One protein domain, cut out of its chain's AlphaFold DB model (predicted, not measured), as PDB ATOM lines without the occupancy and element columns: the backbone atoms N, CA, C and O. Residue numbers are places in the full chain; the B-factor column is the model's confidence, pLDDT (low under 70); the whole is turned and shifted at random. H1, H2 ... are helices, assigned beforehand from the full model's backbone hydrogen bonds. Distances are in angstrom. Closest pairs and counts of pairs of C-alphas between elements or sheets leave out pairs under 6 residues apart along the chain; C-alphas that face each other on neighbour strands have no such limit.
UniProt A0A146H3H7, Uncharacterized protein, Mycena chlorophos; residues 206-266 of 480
ATOM      1  N   ARG A 206      29.899 -51.891  50.155       53.25
ATOM      2  CA  ARG A 206      29.469 -51.636  48.765       53.25
ATOM      3  C   ARG A 206      27.962 -51.879  48.548       53.25
ATOM      4  O   ARG A 206      27.352 -51.327  47.633       53.25
ATOM      5  N   ILE A 207      27.361 -52.724  49.384       58.12
ATOM      6  CA  ILE A 207      25.930 -53.025  49.374       58.12
ATOM      7  C   ILE A 207      25.139 -51.870  49.997       58.12
ATOM      8  O   ILE A 207      24.140 -51.440  49.419       58.12
ATOM      9  N   GLU A 208      25.596 -51.325  51.122       68.44
ATOM     10  CA  GLU A 208      24.965 -50.186  51.797       68.44
ATOM     11  C   GLU A 208      25.050 -48.910  50.967       68.44
ATOM     12  O   GLU A 208      24.036 -48.246  50.776       68.44
ATOM     13  N   THR A 209      26.202 -48.623  50.357       68.69
ATOM     14  CA  THR A 209      26.359 -47.475  49.442       68.69
ATOM     15  C   THR A 209      25.454 -47.586  48.210       68.69
ATOM     16  O   THR A 209      24.864 -46.597  47.769       68.69
ATOM     17  N   ARG A 210      25.257 -48.797  47.670       63.78
ATOM     18  CA  ARG A 210      24.316 -49.040  46.562       63.78
ATOM     19  C   ARG A 210      22.858 -48.876  46.995       63.78
ATOM     20  O   ARG A 210      22.079 -48.279  46.251       63.78
ATOM     21  N   LYS A 211      22.490 -49.383  48.176       75.69
ATOM     22  CA  LYS A 211      21.146 -49.219  48.753       75.69
ATOM     23  C   LYS A 211      20.853 -47.746  49.048       75.69
ATOM     24  O   LYS A 211      19.792 -47.267  48.657       75.69
ATOM     25  N   ALA A 212      21.804 -47.017  49.633       73.31
ATOM     26  CA  ALA A 212      21.712 -45.580  49.877       73.31
ATOM     27  C   ALA A 212      21.497 -44.816  48.565       73.31
ATOM     28  O   ALA A 212      20.503 -44.110  48.430       73.31
ATOM     29  N   ARG A 213      22.316 -45.075  47.537       74.44
ATOM     30  CA  ARG A 213      22.151 -44.463  46.207       74.44
ATOM     31  C   ARG A 213      20.792 -44.770  45.572       74.44
ATOM     32  O   ARG A 213      20.212 -43.903  44.919       74.44
ATOM     33  N   GLY A 214      20.281 -45.989  45.748       79.56
ATOM     34  CA  GLY A 214      18.944 -46.375  45.294       79.56
ATOM     35  C   GLY A 214      17.836 -45.572  45.980       79.56
ATOM     36  O   GLY A 214      16.952 -45.056  45.299       79.56
ATOM     37  N   ARG A 215      17.920 -45.401  47.306       85.25
ATOM     38  CA  ARG A 215      16.975 -44.596  48.100       85.25
ATOM     39  C   ARG A 215      17.016 -43.118  47.707       85.25
ATOM     40  O   ARG A 215      15.970 -42.547  47.424       85.25
ATOM     41  N   THR A 216      18.211 -42.537  47.590       83.56
ATOM     42  CA  THR A 216      18.427 -41.148  47.146       83.56
ATOM     43  C   THR A 216      17.822 -40.902  45.763       83.56
ATOM     44  O   THR A 216      17.135 -39.909  45.543       83.56
ATOM     45  N   LYS A 217      18.014 -41.844  44.829       84.25
ATOM     46  CA  LYS A 217      17.445 -41.750  43.480       84.25
ATOM     47  C   LYS A 217      15.919 -41.845  43.485       84.25
ATOM     48  O   LYS A 217      15.278 -41.114  42.738       84.25
ATOM     49  N   LYS A 218      15.352 -42.731  44.310       89.62
ATOM     50  CA  LYS A 218      13.900 -42.890  44.450       89.62
ATOM     51  C   LYS A 218      13.256 -41.595  44.962       89.62
ATOM     52  O   LYS A 218      12.369 -41.077  44.288       89.62
ATOM     53  N   LYS A 219      13.796 -41.018  46.043       88.75
ATOM     54  CA  LYS A 219      13.353 -39.719  46.577       88.75
ATOM     55  C   LYS A 219      13.415 -38.608  45.528       88.75
ATOM     56  O   LYS A 219      12.433 -37.914  45.301       88.75
ATOM     57  N   TYR A 220      14.526 -38.503  44.795       91.31
ATOM     58  CA  TYR A 220      14.644 -37.527  43.706       91.31
ATOM     59  C   TYR A 220      13.548 -37.690  42.642       91.31
ATOM     60  O   TYR A 220      12.939 -36.711  42.218       91.31
ATOM     61  N   THR A 221      13.269 -38.925  42.209       88.69
ATOM     62  CA  THR A 221      12.207 -39.166  41.222       88.69
ATOM     63  C   THR A 221      10.813 -38.852  41.756       88.69
ATOM     64  O   THR A 221       9.968 -38.420  40.980       88.69
ATOM     65  N   GLU A 222      10.567 -39.044  43.051       91.88
ATOM     66  CA  GLU A 222       9.305 -38.680  43.706       91.88
ATOM     67  C   GLU A 222       9.134 -37.156  43.749       91.88
ATOM     68  O   GLU A 222       8.106 -36.654  43.298       91.88
ATOM     69  N   HIS A 223      10.168 -36.410  44.148       90.62
ATOM     70  CA  HIS A 223      10.148 -34.944  44.121       90.62
ATOM     71  C   HIS A 223      10.015 -34.382  42.697       90.62
ATOM     72  O   HIS A 223       9.196 -33.493  42.473       90.62
ATOM     73  N   LYS A 224      10.723 -34.939  41.699       90.19
ATOM     74  CA  LYS A 224      10.573 -34.525  40.287       90.19
ATOM     75  C   LYS A 224       9.149 -34.778  39.774       90.19
ATOM     76  O   LYS A 224       8.590 -33.929  39.090       90.19
ATOM     77  N   LYS A 225       8.537 -35.912  40.138       89.38
ATOM     78  CA  LYS A 225       7.129 -36.203  39.814       89.38
ATOM     79  C   LYS A 225       6.164 -35.243  40.507       89.38
ATOM     80  O   LYS A 225       5.211 -34.818  39.870       89.38
ATOM     81  N   SER A 226       6.406 -34.893  41.770       85.75
ATOM     82  CA  SER A 226       5.587 -33.927  42.513       85.75
ATOM     83  C   SER A 226       5.642 -32.522  41.891       85.75
ATOM     84  O   SER A 226       4.597 -31.898  41.705       85.75
ATOM     85  N   LEU A 227       6.830 -32.070  41.472       86.31
ATOM     86  CA  LEU A 227       7.019 -30.805  40.746       86.31
ATOM     87  C   LEU A 227       6.347 -30.806  39.361       86.31
ATOM     88  O   LEU A 227       5.809 -29.795  38.924       86.31
ATOM     89  N   TRP A 228       6.346 -31.942  38.661       84.31
ATOM     90  CA  TRP A 228       5.661 -32.066  37.368       84.31
ATOM     91  C   TRP A 228       4.144 -32.199  37.491       84.31
ATOM     92  O   TRP A 228       3.422 -31.631  36.679       84.31
ATOM     93  N   ALA A 229       3.643 -32.913  38.501       80.94
ATOM     94  CA  ALA A 229       2.207 -33.071  38.739       80.94
ATOM     95  C   ALA A 229       1.520 -31.735  39.061       80.94
ATOM     96  O   ALA A 229       0.324 -31.583  38.841       80.94
ATOM     97  N   THR A 230       2.285 -30.761  39.550       77.88
ATOM     98  CA  THR A 230       1.840 -29.386  39.799       77.88
ATOM     99  C   THR A 230       2.020 -28.465  38.584       77.88
ATOM    100  O   THR A 230       1.862 -27.258  38.717       77.88
ATOM    101  N   GLY A 231       2.347 -29.005  37.400       69.31
ATOM    102  CA  GLY A 231       2.413 -28.240  36.149       69.31
ATOM    103  C   GLY A 231       3.516 -27.179  36.133       69.31
ATOM    104  O   GLY A 231       3.249 -26.042  35.771       69.31
ATOM    105  N   ASN A 232       4.737 -27.533  36.559       60.78
ATOM    106  CA  ASN A 232       5.837 -26.596  36.858       60.78
ATOM    107  C   ASN A 232       5.588 -25.672  38.066       60.78
ATOM    108  O   ASN A 232       6.363 -24.747  38.302       60.78
ATOM    109  N   GLY A 233       4.600 -25.996  38.904       52.62
ATOM    110  CA  GLY A 233       4.644 -25.640  40.319       52.62
ATOM    111  C   GLY A 233       3.974 -24.331  40.708       52.62
ATOM    112  O   GLY A 233       4.480 -23.670  41.607       52.62
ATOM    113  N   ILE A 234       2.839 -23.975  40.100       53.06
ATOM    114  CA  ILE A 234       1.912 -22.985  40.671       53.06
ATOM    115  C   ILE A 234       0.492 -23.494  40.430       53.06
ATOM    116  O   ILE A 234      -0.007 -23.444  39.308       53.06
ATOM    117  N   LYS A 235      -0.172 -23.997  41.474       55.72
ATOM    118  CA  LYS A 235      -1.640 -23.984  41.472       55.72
ATOM    119  C   LYS A 235      -2.064 -22.520  41.579       55.72
ATOM    120  O   LYS A 235      -1.422 -21.781  42.322       55.72
ATOM    121  N   GLU A 236      -3.102 -22.096  40.862       47.47
ATOM    122  CA  GLU A 236      -3.654 -20.738  40.997       47.47
ATOM    123  C   GLU A 236      -3.957 -20.458  42.483       47.47
ATOM    124  O   GLU A 236      -4.852 -21.066  43.064       47.47
ATOM    125  N   GLY A 237      -3.132 -19.615  43.119       64.19
ATOM    126  CA  GLY A 237      -3.223 -19.256  44.542       64.19
ATOM    127  C   GLY A 237      -2.091 -19.746  45.461       64.19
ATOM    128  O   GLY A 237      -1.945 -19.201  46.551       64.19
ATOM    129  N   GLU A 238      -1.247 -20.705  45.055       56.56
ATOM    130  CA  GLU A 238      -0.086 -21.154  45.850       56.56
ATOM    131  C   GLU A 238       1.224 -20.589  45.290       56.56
ATOM    132  O   GLU A 238       1.637 -20.899  44.173       56.56
ATOM    133  N   THR A 239       1.928 -19.787  46.087       59.66
ATOM    134  CA  THR A 239       3.244 -19.241  45.741       59.66
ATOM    135  C   THR A 239       4.264 -20.385  45.559       59.66
ATOM    136  O   THR A 239       4.675 -21.033  46.526       59.66
ATOM    137  N   SER A 240       4.727 -20.600  44.316       54.47
ATOM    138  CA  SER A 240       5.801 -21.538  43.913       54.47
ATOM    139  C   SER A 240       7.040 -21.644  44.818       54.47
ATOM    140  O   SER A 240       7.601 -22.747  44.875       54.47
ATOM    141  N   PRO A 241       7.510 -20.600  45.538       60.66
ATOM    142  CA  PRO A 241       8.656 -20.736  46.440       60.66
ATOM    143  C   PRO A 241       8.539 -21.860  47.483       60.66
ATOM    144  O   PRO A 241       9.567 -22.372  47.926       60.66
ATOM    145  N   ASN A 242       7.335 -22.325  47.831       69.62
ATOM    146  CA  ASN A 242       7.157 -23.239  48.962       69.62
ATOM    147  C   ASN A 242       7.545 -24.702  48.673       69.62
ATOM    148  O   ASN A 242       8.094 -25.374  49.547       69.62
ATOM    149  N   LEU A 243       7.319 -25.220  47.459       82.12
ATOM    150  CA  LEU A 243       7.616 -26.631  47.152       82.12
ATOM    151  C   LEU A 243       9.110 -26.881  46.967       82.12
ATOM    152  O   LEU A 243       9.638 -27.861  47.488       82.12
ATOM    153  N   ILE A 244       9.809 -25.993  46.259       85.75
ATOM    154  CA  ILE A 244      11.257 -26.119  46.080       85.75
ATOM    155  C   ILE A 244      11.970 -25.883  47.415       85.75
ATOM    156  O   ILE A 244      12.889 -26.634  47.726       85.75
ATOM    157  N   ALA A 245      11.530 -24.918  48.232       87.94
ATOM    158  CA  ALA A 245      12.079 -24.722  49.574       87.94
ATOM    159  C   ALA A 245      11.908 -25.975  50.448       87.94
ATOM    160  O   ALA A 245      12.886 -26.444  51.023       87.94
ATOM    161  N   LYS A 246      10.719 -26.594  50.446       89.19
ATOM    162  CA  LYS A 246      10.458 -27.850  51.168       89.19
ATOM    163  C   LYS A 246      11.307 -29.020  50.656       89.19
ATOM    164  O   LYS A 246      11.794 -29.829  51.439       89.19
ATOM    165  N   ILE A 247      11.526 -29.103  49.340       92.06
ATOM    166  CA  ILE A 247      12.422 -30.108  48.747       92.06
ATOM    167  C   ILE A 247      13.875 -29.842  49.149       92.06
ATOM    168  O   ILE A 247      14.595 -30.792  49.433       92.06
ATOM    169  N   LYS A 248      14.319 -28.582  49.201       92.44
ATOM    170  CA  LYS A 248      15.668 -28.225  49.664       92.44
ATOM    171  C   LYS A 248      15.849 -28.477  51.161       92.44
ATOM    172  O   LYS A 248      16.939 -28.858  51.567       92.44
ATOM    173  N   GLU A 249      14.799 -28.331  51.962       91.62
ATOM    174  CA  GLU A 249      14.810 -28.683  53.384       91.62
ATOM    175  C   GLU A 249      14.961 -30.202  53.588       91.62
ATOM    176  O   GLU A 249      15.837 -30.641  54.329       91.62
ATOM    177  N   GLU A 250      14.183 -31.029  52.873       91.06
ATOM    178  CA  GLU A 250      14.293 -32.498  52.963       91.06
ATOM    179  C   GLU A 250      15.550 -33.045  52.254       91.06
ATOM    180  O   GLU A 250      16.101 -34.094  52.610       91.06
ATOM    181  N   PHE A 251      16.011 -32.349  51.218       92.31
ATOM    182  CA  PHE A 251      17.071 -32.792  50.324       92.31
ATOM    183  C   PHE A 251      18.040 -31.632  50.011       92.31
ATOM    184  O   PHE A 251      18.034 -31.115  48.892       92.31
ATOM    185  N   PRO A 252      18.931 -31.247  50.951       91.31
ATOM    186  CA  PRO A 252      19.784 -30.050  50.830       91.31
ATOM    187  C   PRO A 252      20.684 -29.999  49.588       91.31
ATOM    188  O   PRO A 252      21.020 -28.931  49.091       91.31
ATOM    189  N   TRP A 253      21.049 -31.156  49.037       87.12
ATOM    190  CA  TRP A 253      21.828 -31.287  47.798       87.12
ATOM    191  C   TRP A 253      20.958 -31.328  46.521       87.12
ATOM    192  O   TRP A 253      21.430 -31.773  45.473       87.12
ATOM    193  N   TRP A 254      19.681 -30.927  46.599       90.50
ATOM    194  CA  TRP A 254      18.731 -30.936  45.480       90.50
ATOM    195  C   TRP A 254      19.270 -30.203  44.259       90.50
ATOM    196  O   TRP A 254      19.270 -30.793  43.186       90.50
ATOM    197  N   ASP A 255      19.785 -28.983  44.414       88.44
ATOM    198  CA  ASP A 255      20.255 -28.172  43.282       88.44
ATOM    199  C   ASP A 255      21.400 -28.864  42.532       88.44
ATOM    200  O   ASP A 255      21.340 -29.046  41.315       88.44
ATOM    201  N   THR A 256      22.398 -29.357  43.269       83.38
ATOM    202  CA  THR A 256      23.530 -30.106  42.710       83.38
ATOM    203  C   THR A 256      23.060 -31.376  42.004       83.38
ATOM    204  O   THR A 256      23.506 -31.692  40.902       83.38
ATOM    205  N   PHE A 257      22.140 -32.123  42.617       85.38
ATOM    206  CA  PHE A 257      21.672 -33.399  42.083       85.38
ATOM    207  C   PHE A 257      20.720 -33.228  40.889       85.38
ATOM    208  O   PHE A 257      20.793 -33.995  39.927       85.38
ATOM    209  N   HIS A 258      19.855 -32.216  40.926       85.56
ATOM    210  CA  HIS A 258      18.931 -31.857  39.858       85.56
ATOM    211  C   HIS A 258      19.693 -31.354  38.635       85.56
ATOM    212  O   HIS A 258      19.486 -31.892  37.553       85.56
ATOM    213  N   HIS A 259      20.665 -30.452  38.808       81.44
ATOM    214  CA  HIS A 259      21.521 -29.967  37.720       81.44
ATOM    215  C   HIS A 259      22.270 -31.110  37.009       81.44
ATOM    216  O   HIS A 259      22.302 -31.178  35.781       81.44
ATOM    217  N   ILE A 260      22.803 -32.072  37.774       76.88
ATOM    218  CA  ILE A 260      23.489 -33.251  37.220       76.88
ATOM    219  C   ILE A 260      22.538 -34.149  36.421       76.88
ATOM    220  O   ILE A 260      22.964 -34.776  35.451       76.88
ATOM    221  N   LEU A 261      21.284 -34.289  36.852       81.00
ATOM    222  CA  LEU A 261      20.343 -35.241  36.262       81.00
ATOM    223  C   LEU A 261      19.451 -34.648  35.174       81.00
ATOM    224  O   LEU A 261      18.966 -35.416  34.347       81.00
ATOM    225  N   ASP A 262      19.228 -33.339  35.161       77.25
ATOM    226  CA  ASP A 262      18.408 -32.675  34.147       77.25
ATOM    227  C   ASP A 262      19.150 -32.535  32.807       77.25
ATOM    228  O   ASP A 262      18.556 -32.697  31.748       77.25
ATOM    229  N   GLY A 263      20.482 -32.393  32.846       67.88
ATOM    230  CA  GLY A 263      21.339 -32.387  31.654       67.88
ATOM    231  C   GLY A 263      21.612 -33.765  31.033       67.88
ATOM    232  O   GLY A 263      22.288 -33.853  30.008       67.88
ATOM    233  N   VAL A 264      21.127 -34.861  31.630       73.00
ATOM    234  CA  VAL A 264      21.259 -36.200  31.038       73.00
ATOM    235  C   VAL A 264      20.025 -36.445  30.168       73.00
ATOM    236  O   VAL A 264      18.945 -36.624  30.735       73.00
ATOM    237  N   PRO A 265      20.149 -36.484  28.821       49.25
ATOM    238  CA  PRO A 265      19.010 -36.730  27.943       49.25
ATOM    239  C   PRO A 265      18.321 -38.013  28.394       49.25
ATOM    240  O   PRO A 265      18.999 -39.012  28.649       49.25
ATOM    241  N   SER A 266      17.002 -37.933  28.580       49.72
ATOM    242  CA  SER A 266      16.170 -38.921  29.260       49.72
ATOM    243  C   SER A 266      16.453 -40.342  28.776       49.72
ATOM    244  O   SER A 266      15.849 -40.856  27.838       49.72
TER     245      SER A 266
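What this domain is: This is residues 206 to 266 of the 480 residues of an uncharacterized protein of Mycena chlorophos (UniProt A0A146H3H7). One long helix, H1, makes the long axis, its first part, residues 206 to 215, sticking out free; after a long loop the shorter H2 runs back loosely beside the later part of H1, and H3 turns off crosswise from both. The printed part has 61 residues with three named helices, in the order H1, H2, H3, and no named strand; its class is all helix. It is loose, with a radius of gyration of the C-alphas of 13.2 A, and elongated, spanning 46 by 26 by 18 A.

How they stand to each other: Start with H1, residues 206 to 229, and look from it to H2, residues 241 to 250: the two are close but not clearly touching, their closest C-alphas, those of His 223 and Ile 247, being 7.1 A apart. They run opposite ways at a shallow tilt of 11 degrees. Next comes H3, residues 254 to 262, which only just touches H2, with 3 pairs of C-alphas within 8 A, and only at the corner by their link; the closest C-alphas, of Lys 248 and Trp 254, are 5.9 A apart. H2 and H3 are about perpendicular, at 80 degrees. H1 and H3 are close but not clearly touching, with the closest C-alphas, of Tyr 220 and Trp 254, 8.0 A apart, and about perpendicular at 84 degrees. In H1, H2 and H3 every O i to N i+4 pair is within hydrogen-bond range.

Where its parts are: Find C-alpha 206 at (29.469, -51.636, 48.765); from there H1 runs 34.5 A to C-alpha 229. H2 begins at C-alpha 241, at (8.656, -20.736, 46.440), and covers 14.6 A. H3 covers 11.5 A and ends at C-alpha 262, at (18.408, -32.675, 34.147).

The domain as a whole: The two C-alphas farthest apart, of Arg 206 and Gly 237, are 46.2 A apart. The printed part has no cut; the link from H1 to H2 is long, with 11 residues, and that from H2 to H3 is tight. Mean pLDDT of the printed part is 76.7; look for values under 70 at residues 206 to 210, 231 to 242, 263, and 265 to 266.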